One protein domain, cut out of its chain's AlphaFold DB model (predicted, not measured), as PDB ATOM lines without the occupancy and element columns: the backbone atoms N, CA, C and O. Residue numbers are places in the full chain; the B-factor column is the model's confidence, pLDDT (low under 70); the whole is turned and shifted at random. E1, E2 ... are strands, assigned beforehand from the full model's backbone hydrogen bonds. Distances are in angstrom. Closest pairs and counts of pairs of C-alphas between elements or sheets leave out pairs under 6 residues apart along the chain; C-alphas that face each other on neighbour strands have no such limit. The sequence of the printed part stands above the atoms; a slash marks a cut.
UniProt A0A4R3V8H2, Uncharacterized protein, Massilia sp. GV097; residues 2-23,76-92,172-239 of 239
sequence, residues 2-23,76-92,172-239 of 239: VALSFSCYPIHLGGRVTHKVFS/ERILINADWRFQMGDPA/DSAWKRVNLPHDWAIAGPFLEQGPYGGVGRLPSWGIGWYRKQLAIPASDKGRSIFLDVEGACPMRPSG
ATOM      1  N   VAL A   2      21.162 -13.817  10.586       42.31
ATOM      2  CA  VAL A   2      22.515 -13.245  10.658       42.31
ATOM      3  C   VAL A   2      22.469 -11.831  10.083       42.31
ATOM      4  O   VAL A   2      22.424 -11.634   8.870       42.31
ATOM      5  N   ALA A   3      22.427 -10.845  10.978       35.41
ATOM      6  CA  ALA A   3      22.680  -9.452  10.637       35.41
ATOM      7  C   ALA A   3      24.189  -9.212  10.764       35.41
ATOM      8  O   ALA A   3      24.762  -9.476  11.821       35.41
ATOM      9  N   LEU A   4      24.827  -8.747   9.690       45.69
ATOM     10  CA  LEU A   4      26.251  -8.435   9.674       45.69
ATOM     11  C   LEU A   4      26.410  -6.940   9.405       45.69
ATOM     12  O   LEU A   4      26.119  -6.452   8.312       45.69
ATOM     13  N   SER A   5      26.863  -6.214  10.422       37.94
ATOM     14  CA  SER A   5      27.311  -4.833  10.255       37.94
ATOM     15  C   SER A   5      28.782  -4.846   9.843       37.94
ATOM     16  O   SER A   5      29.600  -5.478  10.515       37.94
ATOM     17  N   PHE A   6      29.116  -4.178   8.737       40.38
ATOM     18  CA  PHE A   6      30.478  -4.105   8.210       40.38
ATOM     19  C   PHE A   6      30.808  -2.656   7.814       40.38
ATOM     20  O   PHE A   6      30.399  -2.172   6.762       40.38
ATOM     21  N   SER A   7      31.591  -1.960   8.639       32.88
ATOM     22  CA  SER A   7      32.154  -0.645   8.299       32.88
ATOM     23  C   SER A   7      33.474  -0.861   7.533       32.88
ATOM     24  O   SER A   7      34.528  -0.941   8.162       32.88
ATOM     25  N   CYS A   8      33.409  -1.094   6.204       30.05
ATOM     26  CA  CYS A   8      34.445  -1.864   5.476       30.05
ATOM     27  C   CYS A   8      34.739  -1.505   3.974       30.05
ATOM     28  O   CYS A   8      33.804  -1.406   3.187       30.05
ATOM     29  N   TYR A   9      36.028  -1.384   3.574       36.19
ATOM     30  CA  TYR A   9      36.632  -1.100   2.244       36.19
ATOM     31  C   TYR A   9      37.833  -2.031   1.888       36.19
ATOM     32  O   TYR A   9      38.587  -2.379   2.794       36.19
ATOM     33  N   PRO A  10      38.146  -2.355   0.613       34.66
ATOM     34  CA  PRO A  10      37.401  -3.252  -0.273       34.66
ATOM     35  C   PRO A  10      38.234  -4.470  -0.758       34.66
ATOM     36  O   PRO A  10      38.922  -4.390  -1.770       34.66
ATOM     37  N   ILE A  11      38.106  -5.648  -0.134       27.72
ATOM     38  CA  ILE A  11      38.374  -6.945  -0.793       27.72
ATOM     39  C   ILE A  11      37.372  -7.999  -0.278       27.72
ATOM     40  O   ILE A  11      37.422  -8.410   0.874       27.72
ATOM     41  N   HIS A  12      36.498  -8.467  -1.177       31.45
ATOM     42  CA  HIS A  12      35.786  -9.759  -1.130       31.45
ATOM     43  C   HIS A  12      34.944 -10.094   0.121       31.45
ATOM     44  O   HIS A  12      35.283 -11.002   0.875       31.45
ATOM     45  N   LEU A  13      33.728  -9.540   0.220       32.22
ATOM     46  CA  LEU A  13      32.649 -10.149   1.020       32.22
ATOM     47  C   LEU A  13      32.184 -11.486   0.409       32.22
ATOM     48  O   LEU A  13      31.114 -11.585  -0.179       32.22
ATOM     49  N   GLY A  14      33.003 -12.532   0.529       28.12
ATOM     50  CA  GLY A  14      32.647 -13.912   0.203       28.12
ATOM     51  C   GLY A  14      31.985 -14.590   1.399       28.12
ATOM     52  O   GLY A  14      32.681 -15.072   2.290       28.12
ATOM     53  N   GLY A  15      30.651 -14.634   1.433       29.98
ATOM     54  CA  GLY A  15      29.895 -15.324   2.483       29.98
ATOM     55  C   GLY A  15      29.804 -16.827   2.212       29.98
ATOM     56  O   GLY A  15      29.009 -17.268   1.377       29.98
ATOM     57  N   ARG A  16      30.592 -17.634   2.929       34.53
ATOM     58  CA  ARG A  16      30.643 -19.095   2.767       34.53
ATOM     59  C   ARG A  16      30.327 -19.778   4.095       34.53
ATOM     60  O   ARG A  16      31.136 -19.749   5.010       34.53
ATOM     61  N   VAL A  17      29.187 -20.451   4.216       33.22
ATOM     62  CA  VAL A  17      28.912 -21.254   5.419       33.22
ATOM     63  C   VAL A  17      29.739 -22.537   5.338       33.22
ATOM     64  O   VAL A  17      29.600 -23.272   4.360       33.22
ATOM     65  N   THR A  18      30.584 -22.832   6.334       29.88
ATOM     66  CA  THR A  18      31.181 -24.169   6.483       29.88
ATOM     67  C   THR A  18      30.633 -24.917   7.686       29.88
ATOM     68  O   THR A  18      30.602 -24.430   8.813       29.88
ATOM     69  N   HIS A  19      30.289 -26.180   7.464       38.28
ATOM     70  CA  HIS A  19      29.930 -27.112   8.523       38.28
ATOM     71  C   HIS A  19      31.215 -27.800   9.002       38.28
ATOM     72  O   HIS A  19      31.519 -28.924   8.598       38.28
ATOM     73  N   LYS A  20      32.056 -27.111   9.790       31.30
ATOM     74  CA  LYS A  20      33.274 -27.734  10.340       31.30
ATOM     75  C   LYS A  20      32.874 -28.719  11.438       31.30
ATOM     76  O   LYS A  20      32.588 -28.325  12.564       31.30
ATOM     77  N   VAL A  21      32.846 -30.002  11.098       40.00
ATOM     78  CA  VAL A  21      32.382 -31.039  12.018       40.00
ATOM     79  C   VAL A  21      33.397 -31.270  13.136       40.00
ATOM     80  O   VAL A  21      34.555 -31.590  12.878       40.00
ATOM     81  N   PHE A  22      32.924 -31.172  14.374       30.53
ATOM     82  CA  PHE A  22      33.472 -31.896  15.512       30.53
ATOM     83  C   PHE A  22      32.322 -32.677  16.138       30.53
ATOM     84  O   PHE A  22      31.299 -32.098  16.493       30.53
ATOM     85  N   SER A  23      32.482 -33.995  16.250       26.77
ATOM     86  CA  SER A  23      31.583 -34.803  17.068       26.77
ATOM     87  C   SER A  23      31.954 -34.593  18.539       26.77
ATOM     88  O   SER A  23      33.137 -34.737  18.867       26.77
ATOM     89  N   GLU A  76      30.125 -30.203   4.808       85.62
ATOM     90  CA  GLU A  76      29.294 -29.456   3.875       85.62
ATOM     91  C   GLU A  76      29.735 -27.982   3.813       85.62
ATOM     92  O   GLU A  76      30.223 -27.409   4.801       85.62
ATOM     93  N   ARG A  77      29.587 -27.357   2.639       86.31
ATOM     94  CA  ARG A  77      29.856 -25.930   2.430       86.31
ATOM     95  C   ARG A  77      28.811 -25.340   1.494       86.31
ATOM     96  O   ARG A  77      28.721 -25.757   0.344       86.31
ATOM     97  N   ILE A  78      28.074 -24.346   1.975       89.31
ATOM     98  CA  ILE A  78      26.996 -23.702   1.223       89.31
ATOM     99  C   ILE A  78      27.422 -22.268   0.901       89.31
ATOM    100  O   ILE A  78      27.753 -21.481   1.793       89.31
ATOM    101  N   LEU A  79      27.434 -21.929  -0.389       90.12
ATOM    102  CA  LEU A  79      27.672 -20.563  -0.845       90.12
ATOM    103  C   LEU A  79      26.384 -19.759  -0.667       90.12
ATOM    104  O   LEU A  79      25.368 -20.069  -1.283       90.12
ATOM    105  N   ILE A  80      26.420 -18.711   0.157       91.69
ATOM    106  CA  ILE A  80      25.227 -17.910   0.466       91.69
ATOM    107  C   ILE A  80      25.250 -16.538  -0.210       91.69
ATOM    108  O   ILE A  80      24.568 -15.628   0.254       91.69
ATOM    109  N   ASN A  81      25.991 -16.376  -1.307       91.88
ATOM    110  CA  ASN A  81      26.228 -15.082  -1.953       91.88
ATOM    111  C   ASN A  81      24.977 -14.393  -2.531       91.88
ATOM    112  O   ASN A  81      24.970 -13.171  -2.619       91.88
ATOM    113  N   ALA A  82      23.932 -15.123  -2.924       93.19
ATOM    114  CA  ALA A  82      22.746 -14.519  -3.541       93.19
ATOM    115  C   ALA A  82      21.828 -13.784  -2.538       93.19
ATOM    116  O   ALA A  82      21.784 -14.138  -1.357       93.19
ATOM    117  N   ASP A  83      21.037 -12.826  -3.019       93.44
ATOM    118  CA  ASP A  83      19.825 -12.299  -2.362       93.44
ATOM    119  C   ASP A  83      19.987 -11.640  -0.982       93.44
ATOM    120  O   ASP A  83      19.072 -11.659  -0.150       93.44
ATOM    121  N   TRP A  84      21.125 -10.997  -0.737       94.94
ATOM    122  CA  TRP A  84      21.309 -10.157   0.447       94.94
ATOM    123  C   TRP A  84      20.468  -8.884   0.362       94.94
ATOM    124  O   TRP A  84      20.135  -8.401  -0.722       94.94
ATOM    125  N   ARG A  85      20.135  -8.322   1.526       95.06
ATOM    126  CA  ARG A  85      19.625  -6.956   1.658       95.06
ATOM    127  C   ARG A  85      20.765  -6.024   2.040       95.06
ATOM    128  O   ARG A  85      21.524  -6.344   2.953       95.06
ATOM    129  N   PHE A  86      20.860  -4.890   1.353       93.00
ATOM    130  CA  PHE A  86      21.868  -3.858   1.570       93.00
ATOM    131  C   PHE A  86      21.230  -2.485   1.817       93.00
ATOM    132  O   PHE A  86      20.333  -2.075   1.077       93.00
ATOM    133  N   GLN A  87      21.743  -1.772   2.818       90.88
ATOM    134  CA  GLN A  87      21.368  -0.398   3.155       90.88
ATOM    135  C   GLN A  87      22.619   0.430   3.457       90.88
ATOM    136  O   GLN A  87      23.548  -0.049   4.108       90.88
ATOM    137  N   MET A  88      22.621   1.680   2.991       87.12
ATOM    138  CA  MET A  88      23.642   2.673   3.320       87.12
ATOM    139  C   MET A  88      23.203   3.511   4.524       87.12
ATOM    140  O   MET A  88      22.041   3.913   4.599       87.12
ATOM    141  N   GLY A  89      24.143   3.814   5.415       84.38
ATOM    142  CA  GLY A  89      23.912   4.587   6.630       84.38
ATOM    143  C   GLY A  89      23.347   3.758   7.782       84.38
ATOM    144  O   GLY A  89      22.804   2.667   7.600       84.38
ATOM    145  N   ASP A  90      23.492   4.294   8.989       83.69
ATOM    146  CA  ASP A  90      22.847   3.762  10.188       83.69
ATOM    147  C   ASP A  90      21.345   4.081  10.230       83.69
ATOM    148  O   ASP A  90      20.896   5.051   9.610       83.69
ATOM    149  N   PRO A  91      20.555   3.329  11.020       86.00
ATOM    150  CA  PRO A  91      19.234   3.794  11.400       86.00
ATOM    151  C   PRO A  91      19.346   5.095  12.209       86.00
ATOM    152  O   PRO A  91      20.285   5.307  12.980       86.00
ATOM    153  N   ALA A  92      18.364   5.981  12.034       82.06
ATOM    154  CA  ALA A  92      18.363   7.294  12.668       82.06
ATOM    155  C   ALA A  92      18.562   7.199  14.194       82.06
ATOM    156  O   ALA A  92      17.863   6.450  14.877       82.06
ATOM    157  N   ASP A 172      13.150  -5.380   6.317       94.56
ATOM    158  CA  ASP A 172      14.155  -4.953   5.339       94.56
ATOM    159  C   ASP A 172      13.653  -5.063   3.884       94.56
ATOM    160  O   ASP A 172      14.449  -5.077   2.942       94.56
ATOM    161  N   SER A 173      12.332  -5.104   3.667       94.75
ATOM    162  CA  SER A 173      11.712  -5.146   2.334       94.75
ATOM    163  C   SER A 173      12.125  -3.976   1.433       94.75
ATOM    164  O   SER A 173      12.333  -4.176   0.235       94.75
ATOM    165  N   ALA A 174      12.315  -2.786   2.011       95.69
ATOM    166  CA  ALA A 174      12.759  -1.575   1.319       95.69
ATOM    167  C   ALA A 174      14.267  -1.546   0.986       95.69
ATOM    168  O   ALA A 174      14.716  -0.656   0.265       95.69
ATOM    169  N   TRP A 175      15.070  -2.480   1.509       96.06
ATOM    170  CA  TRP A 175      16.521  -2.495   1.291       96.06
ATOM    171  C   TRP A 175      16.877  -3.043  -0.095       96.06
ATOM    172  O   TRP A 175      16.232  -3.957  -0.619       96.06
ATOM    173  N   LYS A 176      17.978  -2.552  -0.674       95.50
ATOM    174  CA  LYS A 176      18.453  -2.984  -1.996       95.50
ATOM    175  C   LYS A 176      18.774  -4.482  -1.981       95.50
ATOM    176  O   LYS A 176      19.557  -4.943  -1.151       95.50
ATOM    177  N   ARG A 177      18.227  -5.247  -2.932       96.00
ATOM    178  CA  ARG A 177      18.655  -6.635  -3.181       96.00
ATOM    179  C   ARG A 177      20.015  -6.639  -3.873       96.00
ATOM    180  O   ARG A 177      20.175  -5.981  -4.899       96.00
ATOM    181  N   VAL A 178      20.978  -7.375  -3.325       94.00
ATOM    182  CA  VAL A 178      22.336  -7.495  -3.879       94.00
ATOM    183  C   VAL A 178      22.836  -8.936  -3.820       94.00
ATOM    184  O   VAL A 178      22.478  -9.700  -2.922       94.00
ATOM    185  N   ASN A 179      23.705  -9.291  -4.763       92.50
ATOM    186  CA  ASN A 179      24.488 -10.521  -4.721       92.50
ATOM    187  C   ASN A 179      25.923 -10.184  -4.309       92.50
ATOM    188  O   ASN A 179      26.432  -9.121  -4.656       92.50
ATOM    189  N   LEU A 180      26.566 -11.086  -3.573       90.00
ATOM    190  CA  LEU A 180      27.951 -10.956  -3.139       90.00
ATOM    191  C   LEU A 180      28.937 -11.578  -4.153       90.00
ATOM    192  O   LEU A 180      28.622 -12.620  -4.740       90.00
ATOM    193  N   PRO A 181      30.156 -11.024  -4.306       90.94
ATOM    194  CA  PRO A 181      30.670  -9.829  -3.629       90.94
ATOM    195  C   PRO A 181      29.982  -8.543  -4.120       90.94
ATOM    196  O   PRO A 181      29.701  -8.400  -5.305       90.94
ATOM    197  N   HIS A 182      29.720  -7.610  -3.202       85.69
ATOM    198  CA  HIS A 182      29.123  -6.304  -3.496       85.69
ATOM    199  C   HIS A 182      30.028  -5.197  -2.953       85.69
ATOM    200  O   HIS A 182      30.331  -5.171  -1.760       85.69
ATOM    201  N   ASP A 183      30.435  -4.292  -3.837       83.38
ATOM    202  CA  ASP A 183      31.083  -3.024  -3.510       83.38
ATOM    203  C   ASP A 183      30.067  -1.908  -3.789       83.38
ATOM    204  O   ASP A 183      29.456  -1.876  -4.860       83.38
ATOM    205  N   TRP A 184      29.828  -1.032  -2.810       79.94
ATOM    206  CA  TRP A 184      28.910   0.097  -2.969       79.94
ATOM    207  C   TRP A 184      29.594   1.350  -3.521       79.94
ATOM    208  O   TRP A 184      28.921   2.177  -4.131       79.94
ATOM    209  N   ALA A 185      30.899   1.514  -3.291       71.25
ATOM    210  CA  ALA A 185      31.624   2.752  -3.561       71.25
ATOM    211  C   ALA A 185      31.854   2.934  -5.065       71.25
ATOM    212  O   ALA A 185      31.733   4.040  -5.585       71.25
ATOM    213  N   ILE A 186      32.076   1.824  -5.778       70.19
ATOM    214  CA  ILE A 186      32.233   1.787  -7.242       70.19
ATOM    215  C   ILE A 186      30.970   2.206  -8.020       70.19
ATOM    216  O   ILE A 186      31.044   2.466  -9.216       70.19
ATOM    217  N   ALA A 187      29.804   2.262  -7.367       66.62
ATOM    218  CA  ALA A 187      28.546   2.664  -7.998       66.62
ATOM    219  C   ALA A 187      28.303   4.188  -7.981       66.62
ATOM    220  O   ALA A 187      27.339   4.650  -8.592       66.62
ATOM    221  N   GLY A 188      29.125   4.956  -7.258       66.75
ATOM    222  CA  GLY A 188      29.043   6.416  -7.192       66.75
ATOM    223  C   GLY A 188      29.895   7.119  -8.260       66.75
ATOM    224  O   GLY A 188      30.818   6.515  -8.808       66.75
ATOM    225  N   PRO A 189      29.623   8.404  -8.557       72.25
ATOM    226  CA  PRO A 189      30.514   9.220  -9.377       72.25
ATOM    227  C   PRO A 189      31.854   9.447  -8.662       72.25
ATOM    228  O   PRO A 189      31.915   9.464  -7.432       72.25
ATOM    229  N   PHE A 190      32.921   9.672  -9.430       78.75
ATOM    230  CA  PHE A 190      34.215  10.051  -8.868       78.75
ATOM    231  C   PHE A 190      34.167  11.433  -8.200       78.75
ATOM    232  O   PHE A 190      33.426  12.327  -8.604       78.75
ATOM    233  N   LEU A 191      35.023  11.621  -7.201       74.19
ATOM    234  CA  LEU A 191      35.252  12.890  -6.527       74.19
ATOM    235  C   LEU A 191      36.033  13.830  -7.449       74.19
ATOM    236  O   LEU A 191      37.229  13.647  -7.696       74.19
ATOM    237  N   GLU A 192      35.358  14.860  -7.948       74.62
ATOM    238  CA  GLU A 192      35.981  15.910  -8.758       74.62
ATOM    239  C   GLU A 192      36.916  16.794  -7.914       74.62
ATOM    240  O   GLU A 192      38.009  17.162  -8.354       74.62
ATOM    241  N   GLN A 193      36.517  17.088  -6.672       72.56
ATOM    242  CA  GLN A 193      37.141  18.074  -5.783       72.56
ATOM    243  C   GLN A 193      37.257  17.552  -4.338       72.56
ATOM    244  O   GLN A 193      36.561  16.616  -3.948       72.56
ATOM    245  N   GLY A 194      38.111  18.197  -3.534       67.12
ATOM    246  CA  GLY A 194      38.350  17.868  -2.121       67.12
ATOM    247  C   GLY A 194      39.663  17.105  -1.862       67.12
ATOM    248  O   GLY A 194      40.301  16.639  -2.807       67.12
ATOM    249  N   PRO A 195      40.084  16.968  -0.588       65.44
ATOM    250  CA  PRO A 195      41.360  16.353  -0.192       65.44
ATOM    251  C   PRO A 195      41.313  14.812  -0.142       65.44
ATOM    252  O   PRO A 195      42.176  14.191   0.472       65.44
ATOM    253  N   TYR A 196      40.293  14.196  -0.746       66.56
ATOM    254  CA  TYR A 196      40.040  12.756  -0.708       66.56
ATOM    255  C   TYR A 196      40.183  12.175  -2.114       66.56
ATOM    256  O   TYR A 196      39.535  12.619  -3.064       66.56
ATOM    257  N   GLY A 197      41.062  11.190  -2.266       61.56
ATOM    258  CA  GLY A 197      41.448  10.679  -3.576       61.56
ATOM    259  C   GLY A 197      42.543   9.618  -3.599       61.56
ATOM    260  O   GLY A 197      42.713   8.990  -4.643       61.56
ATOM    261  N   GLY A 198      43.229   9.349  -2.481       62.84
ATOM    262  CA  GLY A 198      44.279   8.319  -2.400       62.84
ATOM    263  C   GLY A 198      43.762   6.897  -2.654       62.84
ATOM    264  O   GLY A 198      44.522   6.006  -3.019       62.84
ATOM    265  N   VAL A 199      42.447   6.709  -2.533       62.69
ATOM    266  CA  VAL A 199      41.694   5.469  -2.783       62.69
ATOM    267  C   VAL A 199      40.983   5.464  -4.149       62.69
ATOM    268  O   VAL A 199      39.888   4.926  -4.285       62.69
ATOM    269  N   GLY A 200      41.565   6.115  -5.162       67.75
ATOM    270  CA  GLY A 200      41.001   6.159  -6.520       67.75
ATOM    271  C   GLY A 200      39.814   7.116  -6.689       67.75
ATOM    272  O   GLY A 200      39.013   6.931  -7.598       67.75
ATOM    273  N   ARG A 201      39.699   8.138  -5.825       74.50
ATOM    274  CA  ARG A 201      38.648   9.182  -5.866       74.50
ATOM    275  C   ARG A 201      37.200   8.659  -5.864       74.50
ATOM    276  O   ARG A 201      36.337   9.286  -6.465       74.50
ATOM    277  N   LEU A 202      36.896   7.561  -5.172       73.88
ATOM    278  CA  LEU A 202      35.507   7.110  -4.985       73.88
ATOM    279  C   LEU A 202      34.920   7.592  -3.639       73.88
ATOM    280  O   LEU A 202      35.632   7.560  -2.633       73.88
ATOM    281  N   PRO A 203      33.637   8.017  -3.591       67.44
ATOM    282  CA  PRO A 203      32.929   8.390  -2.366       67.44
ATOM    283  C   PRO A 203      32.611   7.129  -1.561       67.44
ATOM    284  O   PRO A 203      31.603   6.452  -1.769       67.44
ATOM    285  N   SER A 204      33.537   6.767  -0.685       65.62
ATOM    286  CA  SER A 204      33.622   5.411  -0.155       65.62
ATOM    287  C   SER A 204      33.248   5.296   1.314       65.62
ATOM    288  O   SER A 204      32.605   4.323   1.708       65.62
ATOM    289  N   TRP A 205      33.627   6.299   2.106       67.50
ATOM    290  CA  TRP A 205      33.354   6.403   3.534       67.50
ATOM    291  C   TRP A 205      31.874   6.194   3.875       67.50
ATOM    292  O   TRP A 205      30.970   6.524   3.110       67.50
ATOM    293  N   GLY A 206      31.636   5.679   5.079       73.00
ATOM    294  CA  GLY A 206      30.297   5.444   5.601       73.00
ATOM    295  C   GLY A 206      30.142   4.062   6.221       73.00
ATOM    296  O   GLY A 206      31.101   3.305   6.399       73.00
ATOM    297  N   ILE A 207      28.901   3.750   6.582       81.12
ATOM    298  CA  ILE A 207      28.514   2.488   7.210       81.12
ATOM    299  C   ILE A 207      27.534   1.794   6.272       81.12
ATOM    300  O   ILE A 207      26.510   2.368   5.907       81.12
ATOM    301  N   GLY A 208      27.855   0.563   5.881       86.25
ATOM    302  CA  GLY A 208      26.989  -0.277   5.065       86.25
ATOM    303  C   GLY A 208      26.494  -1.478   5.855       86.25
ATOM    304  O   GLY A 208      27.256  -2.160   6.545       86.25
ATOM    305  N   TRP A 209      25.204  -1.755   5.734       89.81
ATOM    306  CA  TRP A 209      24.543  -2.843   6.435       89.81
ATOM    307  C   TRP A 209      24.176  -3.966   5.475       89.81
ATOM    308  O   TRP A 209      23.536  -3.723   4.453       89.81
ATOM    309  N   TYR A 210      24.529  -5.203   5.833       92.69
ATOM    310  CA  TYR A 210      24.161  -6.405   5.088       92.69
ATOM    311  C   TYR A 210      23.300  -7.327   5.955       92.69
ATOM    312  O   TYR A 210      23.682  -7.735   7.056       92.69
ATOM    313  N   ARG A 211      22.122  -7.690   5.449       93.44
ATOM    314  CA  ARG A 211      21.178  -8.569   6.146       93.44
ATOM    315  C   ARG A 211      20.819  -9.783   5.302       93.44
ATOM    316  O   ARG A 211      20.519  -9.667   4.112       93.44
ATOM    317  N   LYS A 212      20.835 -10.954   5.945       91.50
ATOM    318  CA  LYS A 212      20.343 -12.206   5.372       91.50
ATOM    319  C   LYS A 212      19.655 -13.073   6.422       91.50
ATOM    320  O   LYS A 212      20.200 -13.394   7.484       91.50
ATOM    321  N   GLN A 213      18.440 -13.496   6.097       89.38
ATOM    322  CA  GLN A 213      17.761 -14.548   6.836       89.38
ATOM    323  C   GLN A 213      18.320 -15.902   6.381       89.38
ATOM    324  O   GLN A 213      18.441 -16.170   5.188       89.38
ATOM    325  N   LEU A 214      18.701 -16.735   7.348       88.06
ATOM    326  CA  LEU A 214      19.175 -18.098   7.130       88.06
ATOM    327  C   LEU A 214      18.230 -19.031   7.881       88.06
ATOM    328  O   LEU A 214      18.076 -18.888   9.098       88.06
ATOM    329  N   ALA A 215      17.609 -19.957   7.155       87.62
ATOM    330  CA  ALA A 215      16.886 -21.072   7.741       87.62
ATOM    331  C   ALA A 215      17.903 -22.137   8.168       87.62
ATOM    332  O   ALA A 215      18.713 -22.574   7.355       87.62
ATOM    333  N   ILE A 216      17.866 -22.533   9.441       88.38
ATOM    334  CA  ILE A 216      18.645 -23.659   9.962       88.38
ATOM    335  C   ILE A 216      17.634 -24.782  10.222       88.38
ATOM    336  O   ILE A 216      16.797 -24.626  11.115       88.38
ATOM    337  N   PRO A 217      17.626 -25.862   9.421       89.19
ATOM    338  CA  PRO A 217      16.646 -26.930   9.561       89.19
ATOM    339  C   PRO A 217      16.875 -27.729  10.851       89.19
ATOM    340  O   PRO A 217      17.993 -27.835  11.353       89.19
ATOM    341  N   ALA A 218      15.820 -28.362  11.368       91.69
ATOM    342  CA  ALA A 218      15.912 -29.195  12.572       91.69
ATOM    343  C   ALA A 218      16.875 -30.395  12.417       91.69
ATOM    344  O   ALA A 218      17.391 -30.893  13.418       91.69
ATOM    345  N   SER A 219      17.161 -30.820  11.181       89.75
ATOM    346  CA  SER A 219      18.176 -31.829  10.846       89.75
ATOM    347  C   SER A 219      19.605 -31.411  11.206       89.75
ATOM    348  O   SER A 219      20.450 -32.277  11.409       89.75
ATOM    349  N   ASP A 220      19.882 -30.109  11.333       87.69
ATOM    350  CA  ASP A 220      21.201 -29.599  11.720       87.69
ATOM    351  C   ASP A 220      21.404 -29.528  13.243       87.69
ATOM    352  O   ASP A 220      22.455 -29.090  13.718       87.69
ATOM    353  N   LYS A 221      20.424 -29.976  14.041       89.00
ATOM    354  CA  LYS A 221      20.521 -29.993  15.506       89.00
ATOM    355  C   LYS A 221      21.748 -30.796  15.959       89.00
ATOM    356  O   LYS A 221      21.870 -31.983  15.682       89.00
ATOM    357  N   GLY A 222      22.640 -30.139  16.701       88.94
ATOM    358  CA  GLY A 222      23.894 -30.727  17.187       88.94
ATOM    359  C   GLY A 222      25.082 -30.605  16.224       88.94
ATOM    360  O   GLY A 222      26.203 -30.903  16.633       88.94
ATOM    361  N   ARG A 223      24.894 -30.121  14.985       86.88
ATOM    362  CA  ARG A 223      26.011 -29.757  14.096       86.88
ATOM    363  C   ARG A 223      26.647 -28.442  14.562       86.88
ATOM    364  O   ARG A 223      25.965 -27.535  15.034       86.88
ATOM    365  N   SER A 224      27.956 -28.301  14.361       87.88
ATOM    366  CA  SER A 224      28.636 -27.005  14.457       87.88
ATOM    367  C   SER A 224      28.550 -26.272  13.114       87.88
ATOM    368  O   SER A 224      29.037 -26.768  12.096       87.88
ATOM    369  N   ILE A 225      27.921 -25.096  13.117       87.75
ATOM    370  CA  ILE A 225      27.672 -24.272  11.927       87.75
ATOM    371  C   ILE A 225      28.550 -23.023  12.016       87.75
ATOM    372  O   ILE A 225      28.483 -22.293  13.003       87.75
ATOM    373  N   PHE A 226      29.353 -22.765  10.982       87.56
ATOM    374  CA  PHE A 226      30.228 -21.597  10.904       87.56
ATOM    375  C   PHE A 226      29.866 -20.764   9.683       87.56
ATOM    376  O   PHE A 226      29.699 -21.294   8.586       87.56
ATOM    377  N   LEU A 227      29.792 -19.451   9.865       87.69
ATOM    378  CA  LEU A 227      29.815 -18.507   8.761       87.69
ATOM    379  C   LEU A 227      31.271 -18.095   8.525       87.69
ATOM    380  O   LEU A 227      31.820 -17.325   9.312       87.69
ATOM    381  N   ASP A 228      31.885 -18.585   7.449       85.19
ATOM    382  CA  ASP A 228      33.122 -17.997   6.948       85.19
ATOM    383  C   ASP A 228      32.762 -16.720   6.171       85.19
ATOM    384  O   ASP A 228      31.827 -16.696   5.362       85.19
ATOM    385  N   VAL A 229      33.552 -15.671   6.373       85.81
ATOM    386  CA  VAL A 229      33.551 -14.472   5.536       85.81
ATOM    387  C   VAL A 229      34.975 -14.302   5.034       85.81
ATOM    388  O   VAL A 229      35.890 -14.161   5.839       85.81
ATOM    389  N   GLU A 230      35.178 -14.381   3.719       78.12
ATOM    390  CA  GLU A 230      36.532 -14.373   3.137       78.12
ATOM    391  C   GLU A 230      37.231 -13.015   3.242       78.12
ATOM    392  O   GLU A 230      38.458 -12.952   3.270       78.12
ATOM    393  N   GLY A 231      36.450 -11.943   3.349       74.19
ATOM    394  CA  GLY A 231      36.931 -10.582   3.481       74.19
ATOM    395  C   GLY A 231      35.820  -9.650   3.958       74.19
ATOM    396  O   GLY A 231      34.714  -9.619   3.430       74.19
ATOM    397  N   ALA A 232      36.123  -8.903   5.007       71.81
ATOM    398  CA  ALA A 232      35.398  -7.725   5.456       71.81
ATOM    399  C   ALA A 232      36.459  -6.864   6.152       71.81
ATOM    400  O   ALA A 232      36.977  -7.230   7.202       71.81
ATOM    401  N   CYS A 233      36.884  -5.790   5.511       63.72
ATOM    402  CA  CYS A 233      38.165  -5.107   5.734       63.72
ATOM    403  C   CYS A 233      37.881  -3.612   5.966       63.72
ATOM    404  O   CYS A 233      37.042  -3.128   5.236       63.72
ATOM    405  N   PRO A 234      38.440  -2.865   6.941       56.06
ATOM    406  CA  PRO A 234      37.779  -1.645   7.464       56.06
ATOM    407  C   PRO A 234      37.667  -0.396   6.549       56.06
ATOM    408  O   PRO A 234      38.595  -0.069   5.817       56.06
ATOM    409  N   MET A 235      36.563   0.364   6.676       53.69
ATOM    410  CA  MET A 235      36.444   1.789   6.295       53.69
ATOM    411  C   MET A 235      36.829   2.650   7.495       53.69
ATOM    412  O   MET A 235      36.521   2.311   8.640       53.69
ATOM    413  N   ARG A 236      37.392   3.832   7.241       48.16
ATOM    414  CA  ARG A 236      37.379   4.908   8.236       48.16
ATOM    415  C   ARG A 236      35.994   5.579   8.209       48.16
ATOM    416  O   ARG A 236      35.551   5.948   7.121       48.16
ATOM    417  N   PRO A 237      35.313   5.776   9.354       46.88
ATOM    418  CA  PRO A 237      34.191   6.706   9.424       46.88
ATOM    419  C   PRO A 237      34.656   8.107   9.011       46.88
ATOM    420  O   PRO A 237      35.727   8.552   9.431       46.88
ATOM    421  N   SER A 238      33.871   8.787   8.182       39.94
ATOM    422  CA  SER A 238      34.072  10.200   7.856       39.94
ATOM    423  C   SER A 238      33.438  11.072   8.942       39.94
ATOM    424  O   SER A 238      32.213  11.181   8.963       39.94
ATOM    425  N   GLY A 239      34.266  11.703   9.781       38.38
ATOM    426  CA  GLY A 239      33.821  12.619  10.842       38.38
ATOM    427  C   GLY A 239      33.298  11.897  12.074       38.38
ATOM    428  O   GLY A 239      32.070  11.692  12.142       38.38
TER     429      GLY A 239
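This is residues 2 to 23, 76 to 92 and 172 to 239 of the 239 residues of an uncharacterized protein of Massilia sp. GV097 (UniProt A0A4R3V8H2). This model has little regular structure: two small antiparallel sheets stand apart in a loose rod, with long unnamed loops reaching towards its ends. The larger runs E1, E6, E4, E5, the smaller E3, E2, E7. The printed part has 107 residues, no named helix and seven strands, E1 to E7, holding 29 residues; the class is all strand. The radius of gyration of the C-alphas is 16.6 A; spans are 57, 28 and 22 A.

E1, residues 2 to 6, begins at C-alpha 2 (22.515, -13.245, 10.658). E2 is 15 to 18, E3 77 to 79, E4 84 to 88, 13.4 A long, E5 176 to 178, E6 208 to 212, 13.7 A. E7, 226 to 229, ends at C-alpha 229 (33.551, -14.472, 5.536).

In the strongly twisted larger sheet, only just so at 4.0 A off its plane, N 4 and O 210 of E1 and E6 are 3.0 A apart. E6 and E4 have N 85 and O 211, 2.9 A. E4 and E5 have N 86 and O 176, 2.8 A. Inner strand E2 has E7 as neighbour, N 228 and O 16, 2.8 A, and E3, N 17 and O 78, 3.0 A.

C-alphas 23 and 193 are farthest apart, 57.9 A. Cuts leave gaps of 14.4 A, C-alphas 23 to 76, and 14.9 A, 92 to 172. Links E5 to E6 and E6 to E7 are long. Residues 2 to 23 are among 41 with pLDDT under 70.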